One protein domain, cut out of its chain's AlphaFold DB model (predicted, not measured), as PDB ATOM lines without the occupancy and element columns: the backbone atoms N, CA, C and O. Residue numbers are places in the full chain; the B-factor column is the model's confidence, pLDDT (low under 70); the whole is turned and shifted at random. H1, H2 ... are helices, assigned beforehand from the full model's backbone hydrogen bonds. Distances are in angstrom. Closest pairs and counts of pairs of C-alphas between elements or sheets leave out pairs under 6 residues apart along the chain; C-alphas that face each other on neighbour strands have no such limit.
ATOM      1  N   GLY A  16     188.930 239.139 129.634       56.28
ATOM      2  CA  GLY A  16     189.372 238.044 130.527       56.28
ATOM      3  C   GLY A  16     189.160 238.297 132.032       56.28
ATOM      4  O   GLY A  16     189.406 237.419 132.853       56.28
ATOM      5  N   GLY A  17     188.704 239.499 132.400       70.75
ATOM      6  CA  GLY A  17     188.989 240.110 133.705       70.75
ATOM      7  C   GLY A  17     188.471 239.376 134.943       70.75
ATOM      8  O   GLY A  17     189.217 239.225 135.902       70.75
ATOM      9  N   ILE A  18     187.227 238.890 134.941       81.38
ATOM     10  CA  ILE A  18     186.662 238.247 136.141       81.38
ATOM     11  C   ILE A  18     187.210 236.827 136.298       81.38
ATOM     12  O   ILE A  18     187.650 236.467 137.382       81.38
ATOM     13  N   LEU A  19     187.235 236.031 135.224       85.19
ATOM     14  CA  LEU A  19     187.722 234.650 135.294       85.19
ATOM     15  C   LEU A  19     189.226 234.597 135.604       85.19
ATOM     16  O   LEU A  19     189.648 233.762 136.400       85.19
ATOM     17  N   ALA A  20     190.017 235.511 135.031       84.88
ATOM     18  CA  ALA A  20     191.439 235.636 135.337       84.88
ATOM     19  C   ALA A  20     191.670 236.070 136.793       84.88
ATOM     20  O   ALA A  20     192.428 235.416 137.500       84.88
ATOM     21  N   ALA A  21     190.967 237.104 137.273       83.38
ATOM     22  CA  ALA A  21     191.093 237.557 138.659       83.38
ATOM     23  C   ALA A  21     190.669 236.475 139.666       83.38
ATOM     24  O   ALA A  21     191.378 236.226 140.636       83.38
ATOM     25  N   VAL A  22     189.553 235.784 139.407       84.44
ATOM     26  CA  VAL A  22     189.086 234.663 140.236       84.44
ATOM     27  C   VAL A  22     190.112 233.531 140.248       84.44
ATOM     28  O   VAL A  22     190.398 232.996 141.315       84.44
ATOM     29  N   ARG A  23     190.712 233.190 139.096       86.69
ATOM     30  CA  ARG A  23     191.777 232.178 139.018       86.69
ATOM     31  C   ARG A  23     192.991 232.579 139.854       86.69
ATOM     32  O   ARG A  23     193.481 231.751 140.615       86.69
ATOM     33  N   THR A  24     193.452 233.824 139.752       85.50
ATOM     34  CA  THR A  24     194.588 234.324 140.542       85.50
ATOM     35  C   THR A  24     194.299 234.275 142.042       85.50
ATOM     36  O   THR A  24     195.138 233.795 142.799       85.50
ATOM     37  N   ILE A  25     193.104 234.702 142.470       83.88
ATOM     38  CA  ILE A  25     192.689 234.649 143.880       83.88
ATOM     39  C   ILE A  25     192.632 233.199 144.371       83.88
ATOM     40  O   ILE A  25     193.186 232.905 145.422       83.88
ATOM     41  N   LEU A  26     192.020 232.288 143.607       84.44
ATOM     42  CA  LEU A  26     191.923 230.872 143.979       84.44
ATOM     43  C   LEU A  26     193.292 230.199 144.098       84.44
ATOM     44  O   LEU A  26     193.497 229.418 145.019       84.44
ATOM     45  N   ILE A  27     194.224 230.482 143.182       88.50
ATOM     46  CA  ILE A  27     195.578 229.912 143.242       88.50
ATOM     47  C   ILE A  27     196.320 230.444 144.471       88.50
ATOM     48  O   ILE A  27     196.913 229.655 145.204       88.50
ATOM     49  N   ALA A  28     196.266 231.756 144.717       87.12
ATOM     50  CA  ALA A  28     196.905 232.363 145.881       87.12
ATOM     51  C   ALA A  28     196.321 231.826 147.197       87.12
ATOM     52  O   ALA A  28     197.075 231.455 148.095       87.12
ATOM     53  N   ASP A  29     194.991 231.729 147.286       84.31
ATOM     54  CA  ASP A  29     194.300 231.201 148.462       84.31
ATOM     55  C   ASP A  29     194.602 229.715 148.669       84.31
ATOM     56  O   ASP A  29     194.860 229.310 149.793       84.31
ATOM     57  N   LEU A  30     194.675 228.897 147.613       84.94
ATOM     58  CA  LEU A  30     195.058 227.485 147.732       84.94
ATOM     59  C   LEU A  30     196.485 227.320 148.269       84.94
ATOM     60  O   LEU A  30     196.693 226.544 149.197       84.94
ATOM     61  N   VAL A  31     197.460 228.035 147.698       87.75
ATOM     62  CA  VAL A  31     198.870 227.941 148.117       87.75
ATOM     63  C   VAL A  31     199.033 228.407 149.563       87.75
ATOM     64  O   VAL A  31     199.692 227.740 150.351       87.75
ATOM     65  N   MET A  32     198.374 229.504 149.941       88.12
ATOM     66  CA  MET A  32     198.451 230.052 151.296       88.12
ATOM     67  C   MET A  32     197.660 229.222 152.319       88.12
ATOM     68  O   MET A  32     198.105 229.007 153.448       88.12
ATOM     69  N   SER A  33     196.462 228.766 151.950       82.94
ATOM     70  CA  SER A  33     195.590 227.997 152.840       82.94
ATOM     71  C   SER A  33     196.060 226.561 153.020       82.94
ATOM     72  O   SER A  33     195.752 225.986 154.059       82.94
ATOM     73  N   LEU A  34     196.834 225.994 152.086       85.94
ATOM     74  CA  LEU A  34     197.457 224.681 152.259       85.94
ATOM     75  C   LEU A  34     198.340 224.661 153.512       85.94
ATOM     76  O   LEU A  34     198.152 223.801 154.375       85.94
ATOM     77  N   ASP A  35     199.225 225.645 153.655       86.38
ATOM     78  CA  ASP A  35     200.112 225.759 154.816       86.38
ATOM     79  C   ASP A  35     199.313 225.992 156.107       86.38
ATOM     80  O   ASP A  35     199.559 225.354 157.136       86.38
ATOM     81  N   ASN A  36     198.272 226.831 156.036       85.94
ATOM     82  CA  ASN A  36     197.380 227.084 157.169       85.94
ATOM     83  C   ASN A  36     196.585 225.831 157.584       85.94
ATOM     84  O   ASN A  36     196.420 225.566 158.776       85.94
ATOM     85  N   VAL A  37     196.109 225.032 156.625       83.62
ATOM     86  CA  VAL A  37     195.402 223.770 156.885       83.62
ATOM     87  C   VAL A  37     196.353 222.746 157.496       83.62
ATOM     88  O   VAL A  37     195.961 222.069 158.445       83.62
ATOM     89  N   ILE A  38     197.600 222.655 157.021       85.94
ATOM     90  CA  ILE A  38     198.619 221.765 157.598       85.94
ATOM     91  C   ILE A  38     198.905 222.149 159.057       85.94
ATOM     92  O   ILE A  38     198.943 221.268 159.917       85.94
ATOM     93  N   ALA A  39     199.025 223.441 159.372       84.75
ATOM     94  CA  ALA A  39     199.229 223.914 160.744       84.75
ATOM     95  C   ALA A  39     198.050 223.565 161.676       84.75
ATOM     96  O   ALA A  39     198.247 223.086 162.801       84.75
ATOM     97  N   VAL A  40     196.812 223.747 161.204       84.19
ATOM     98  CA  VAL A  40     195.609 223.356 161.956       84.19
ATOM     99  C   VAL A  40     195.534 221.837 162.108       84.19
ATOM    100  O   VAL A  40     195.225 221.356 163.196       84.19
ATOM    101  N   ALA A  41     195.868 221.067 161.070       86.19
ATOM    102  CA  ALA A  41     195.897 219.607 161.118       86.19
ATOM    103  C   ALA A  41     196.949 219.080 162.110       86.19
ATOM    104  O   ALA A  41     196.655 218.165 162.883       86.19
ATOM    105  N   ALA A  42     198.136 219.696 162.147       84.94
ATOM    106  CA  ALA A  42     199.184 219.395 163.121       84.94
ATOM    107  C   ALA A  42     198.726 219.697 164.559       84.94
ATOM    108  O   ALA A  42     198.931 218.890 165.465       84.94
ATOM    109  N   THR A  43     198.028 220.818 164.758       84.81
ATOM    110  CA  THR A  43     197.487 221.218 166.070       84.81
ATOM    111  C   THR A  43     196.301 220.351 166.502       84.81
ATOM    112  O   THR A  43     196.123 220.087 167.689       84.81
ATOM    113  N   ALA A  44     195.501 219.864 165.551       86.88
ATOM    114  CA  ALA A  44     194.334 219.023 165.807       86.88
ATOM    115  C   ALA A  44     194.694 217.588 166.240       86.88
ATOM    116  O   ALA A  44     193.796 216.852 166.644       86.88
ATOM    117  N   GLN A  45     195.972 217.182 166.164       82.00
ATOM    118  CA  GLN A  45     196.487 215.880 166.633       82.00
ATOM    119  C   GLN A  45     195.656 214.670 166.147       82.00
ATOM    120  O   GLN A  45     195.445 213.704 166.875       82.00
ATOM    121  N   GLY A  46     195.138 214.729 164.915       80.06
ATOM    122  CA  GLY A  46     194.303 213.671 164.325       80.06
ATOM    123  C   GLY A  46     192.813 213.717 164.692       80.06
ATOM    124  O   GLY A  46     192.038 212.894 164.206       80.06
ATOM    125  N   ASN A  47     192.369 214.685 165.498       87.62
ATOM    126  CA  ASN A  47     190.955 214.888 165.792       87.62
ATOM    127  C   ASN A  47     190.264 215.654 164.653       87.62
ATOM    128  O   ASN A  47     190.297 216.886 164.584       87.62
ATOM    129  N   MET A  48     189.583 214.904 163.786       86.50
ATOM    130  CA  MET A  48     188.839 215.443 162.643       86.50
ATOM    131  C   MET A  48     187.805 216.508 163.049       86.50
ATOM    132  O   MET A  48     187.569 217.455 162.302       86.50
ATOM    133  N   LEU A  49     187.221 216.401 164.247       90.25
ATOM    134  CA  LEU A  49     186.241 217.368 164.740       90.25
ATOM    135  C   LEU A  49     186.876 218.744 164.986       90.25
ATOM    136  O   LEU A  49     186.289 219.757 164.617       90.25
ATOM    137  N   LEU A  50     188.081 218.788 165.566       87.06
ATOM    138  CA  LEU A  50     188.799 220.045 165.823       87.06
ATOM    139  C   LEU A  50     189.230 220.726 164.521       87.06
ATOM    140  O   LEU A  50     189.127 221.945 164.410       87.06
ATOM    141  N   LEU A  51     189.647 219.940 163.525       85.56
ATOM    142  CA  LEU A  51     190.002 220.447 162.198       85.56
ATOM    143  C   LEU A  51     188.782 221.080 161.514       85.56
ATOM    144  O   LEU A  51     188.842 222.236 161.093       85.56
ATOM    145  N   ILE A  52     187.658 220.355 161.460       87.94
ATOM    146  CA  ILE A  52     186.420 220.846 160.838       87.94
ATOM    147  C   ILE A  52     185.919 222.107 161.547       87.94
ATOM    148  O   ILE A  52     185.560 223.071 160.875       87.94
ATOM    149  N   LEU A  53     185.920 222.137 162.883       89.88
ATOM    150  CA  LEU A  53     185.500 223.319 163.638       89.88
ATOM    151  C   LEU A  53     186.430 224.516 163.412       89.88
ATOM    152  O   LEU A  53     185.941 225.626 163.204       89.88
ATOM    153  N   GLY A  54     187.749 224.303 163.397       85.88
ATOM    154  CA  GLY A  54     188.723 225.361 163.119       85.88
ATOM    155  C   GLY A  54     188.522 225.984 161.736       85.88
ATOM    156  O   GLY A  54     188.467 227.208 161.607       85.88
ATOM    157  N   LEU A  55     188.317 225.150 160.713       83.94
ATOM    158  CA  LEU A  55     188.063 225.618 159.349       83.94
ATOM    159  C   LEU A  55     186.697 226.315 159.226       83.94
ATOM    160  O   LEU A  55     186.596 227.385 158.621       83.94
ATOM    161  N   ALA A  56     185.657 225.743 159.841       88.56
ATOM    162  CA  ALA A  56     184.301 226.284 159.810       88.56
ATOM    163  C   ALA A  56     184.195 227.662 160.477       88.56
ATOM    164  O   ALA A  56     183.409 228.490 160.023       88.56
ATOM    165  N   ILE A  57     184.980 227.925 161.526       89.88
ATOM    166  CA  ILE A  57     185.032 229.235 162.195       89.88
ATOM    167  C   ILE A  57     185.905 230.230 161.411       89.88
ATOM    168  O   ILE A  57     185.595 231.423 161.377       89.88
ATOM    169  N   SER A  58     186.967 229.756 160.751       85.69
ATOM    170  CA  SER A  58     187.905 230.605 160.005       85.69
ATOM    171  C   SER A  58     187.252 231.303 158.804       85.69
ATOM    172  O   SER A  58     187.407 232.511 158.634       85.69
ATOM    173  N   ILE A  59     186.447 230.581 158.011       86.19
ATOM    174  CA  ILE A  59     185.843 231.130 156.783       86.19
ATOM    175  C   ILE A  59     184.945 232.354 157.070       86.19
ATOM    176  O   ILE A  59     185.176 233.406 156.468       86.19
ATOM    177  N   PRO A  60     183.960 232.300 157.995       86.88
ATOM    178  CA  PRO A  60     183.167 233.473 158.350       86.88
ATOM    179  C   PRO A  60     184.033 234.623 158.862       86.88
ATOM    180  O   PRO A  60     183.824 235.768 158.465       86.88
ATOM    181  N   LEU A  61     185.023 234.326 159.710       89.19
ATOM    182  CA  LEU A  61     185.901 235.340 160.288       89.19
ATOM    183  C   LEU A  61     186.694 236.088 159.207       89.19
ATOM    184  O   LEU A  61     186.776 237.314 159.267       89.19
ATOM    185  N   VAL A  62     187.193 235.390 158.182       85.19
ATOM    186  CA  VAL A  62     187.858 236.007 157.023       85.19
ATOM    187  C   VAL A  62     186.876 236.829 156.186       85.19
ATOM    188  O   VAL A  62     187.201 237.953 155.808       85.19
ATOM    189  N   ILE A  63     185.660 236.337 155.933       86.56
ATOM    190  CA  ILE A  63     184.653 237.078 155.152       86.56
ATOM    191  C   ILE A  63     184.293 238.401 155.846       86.56
ATOM    192  O   ILE A  63     184.364 239.466 155.227       86.56
ATOM    193  N   PHE A  64     183.974 238.367 157.143       91.44
ATOM    194  CA  PHE A  64     183.672 239.583 157.907       91.44
ATOM    195  C   PHE A  64     184.907 240.478 158.075       91.44
ATOM    196  O   PHE A  64     184.820 241.697 157.901       91.44
ATOM    197  N   GLY A  65     186.064 239.877 158.360       90.69
ATOM    198  CA  GLY A  65     187.335 240.577 158.536       90.69
ATOM    199  C   GLY A  65     187.801 241.290 157.269       90.69
ATOM    200  O   GLY A  65     188.254 242.429 157.346       90.69
ATOM    201  N   SER A  66     187.612 240.681 156.095       87.44
ATOM    202  CA  SER A  66     187.995 241.266 154.805       87.44
ATOM    203  C   SER A  66     187.243 242.564 154.521       87.44
ATOM    204  O   SER A  66     187.852 243.537 154.092       87.44
ATOM    205  N   THR A  67     185.949 242.640 154.852       89.75
ATOM    206  CA  THR A  67     185.158 243.867 154.662       89.75
ATOM    207  C   THR A  67     185.681 245.007 155.539       89.75
ATOM    208  O   THR A  67     185.751 246.156 155.097       89.75
ATOM    209  N   LEU A  68     186.064 244.702 156.784       93.19
ATOM    210  CA  LEU A  68     186.688 245.675 157.679       93.19
ATOM    211  C   LEU A  68     188.067 246.101 157.159       93.19
ATOM    212  O   LEU A  68     188.362 247.294 157.124       93.19
ATOM    213  N   MET A  69     188.880 245.137 156.724       91.31
ATOM    214  CA  MET A  69     190.225 245.379 156.208       91.31
ATOM    215  C   MET A  69     190.201 246.243 154.944       91.31
ATOM    216  O   MET A  69     190.950 247.212 154.862       91.31
ATOM    217  N   ILE A  70     189.295 245.958 154.004       91.31
ATOM    218  CA  ILE A  70     189.112 246.743 152.776       91.31
ATOM    219  C   ILE A  70     188.799 248.199 153.121       91.31
ATOM    220  O   ILE A  70     189.501 249.096 152.661       91.31
ATOM    221  N   LYS A  71     187.821 248.448 154.004       92.06
ATOM    222  CA  LYS A  71     187.492 249.816 154.448       92.06
ATOM    223  C   LYS A  71     188.684 250.524 155.084       92.06
ATOM    224  O   LYS A  71     188.853 251.733 154.927       92.06
ATOM    225  N   LEU A  72     189.500 249.785 155.830       92.75
ATOM    226  CA  LEU A  72     190.673 250.336 156.489       92.75
ATOM    227  C   LEU A  72     191.780 250.676 155.483       92.75
ATOM    228  O   LEU A  72     192.379 251.741 155.597       92.75
ATOM    229  N   MET A  73     192.001 249.829 154.475       91.38
ATOM    230  CA  MET A  73     192.933 250.085 153.371       91.38
ATOM    231  C   MET A  73     192.491 251.273 152.510       91.38
ATOM    232  O   MET A  73     193.325 252.097 152.147       91.38
ATOM    233  N   GLU A  74     191.191 251.405 152.233       91.00
ATOM    234  CA  GLU A  74     190.631 252.565 151.524       91.00
ATOM    235  C   GLU A  74     190.816 253.861 152.324       91.00
ATOM    236  O   GLU A  74     191.117 254.914 151.762       91.00
ATOM    237  N   ARG A  75     190.657 253.795 153.653       92.56
ATOM    238  CA  ARG A  75     190.821 254.961 154.529       92.56
ATOM    239  C   ARG A  75     192.288 255.323 154.769       92.56
ATOM    240  O   ARG A  75     192.602 256.506 154.891       92.56
ATOM    241  N   PHE A  76     193.161 254.325 154.866       95.25
ATOM    242  CA  PHE A  76     194.577 254.461 155.202       95.25
ATOM    243  C   PHE A  76     195.432 253.592 154.261       95.25
ATOM    244  O   PHE A  76     195.859 252.498 154.640       95.25
TER     245      PHE A  76
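AT A GLANCE: This is residues 16 to 76 of the 142 residues of an uncharacterized protein of bioreactor metagenome (UniProt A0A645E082). Two long helices, H1 and H2, make an open V, joined by a tight link at its point, with both arms sticking out free over residues 16 to 35 and 56 to 76. They meet only near the point. The printed part has 61 residues with two named helices, H1 then H2, and no named strand; the class is all helix. It is loose, with a radius of gyration of the C-alphas of 14.7 A, and spans 40 by 28 by 15 A.

HOW THE PARTS SIT: H1, residues 17 to 43, touches H2, residues 48 to 75, with residues 37 to 41 alone, and H2 touches it with residues 51 to 55 alone. Their closest C-alphas, those of Ala 41 and Leu 51, are 6.1 A apart. The helices run opposite ways at a steep tilt of 47 degrees. O i to N i+4 pairs are within hydrogen-bond range in 22 of 23 cases in H1 and 22 of 24 in H2.

IN THESE COORDINATES: H1 begins at C-alpha 17 (188.989, 240.110, 133.705), measures 38.4 A and has a kink of 30 degrees near residue 33. H2 measures 40.4 A, has a kink of 32 degrees near residue 63 and ends at C-alpha 75 (190.821, 254.961, 154.529).

THE WHOLE: The two C-alphas farthest apart, those of Gly 16 and Gln 45, are 43.0 A apart. The printed part has no cut. Residue 16 has pLDDT under 70.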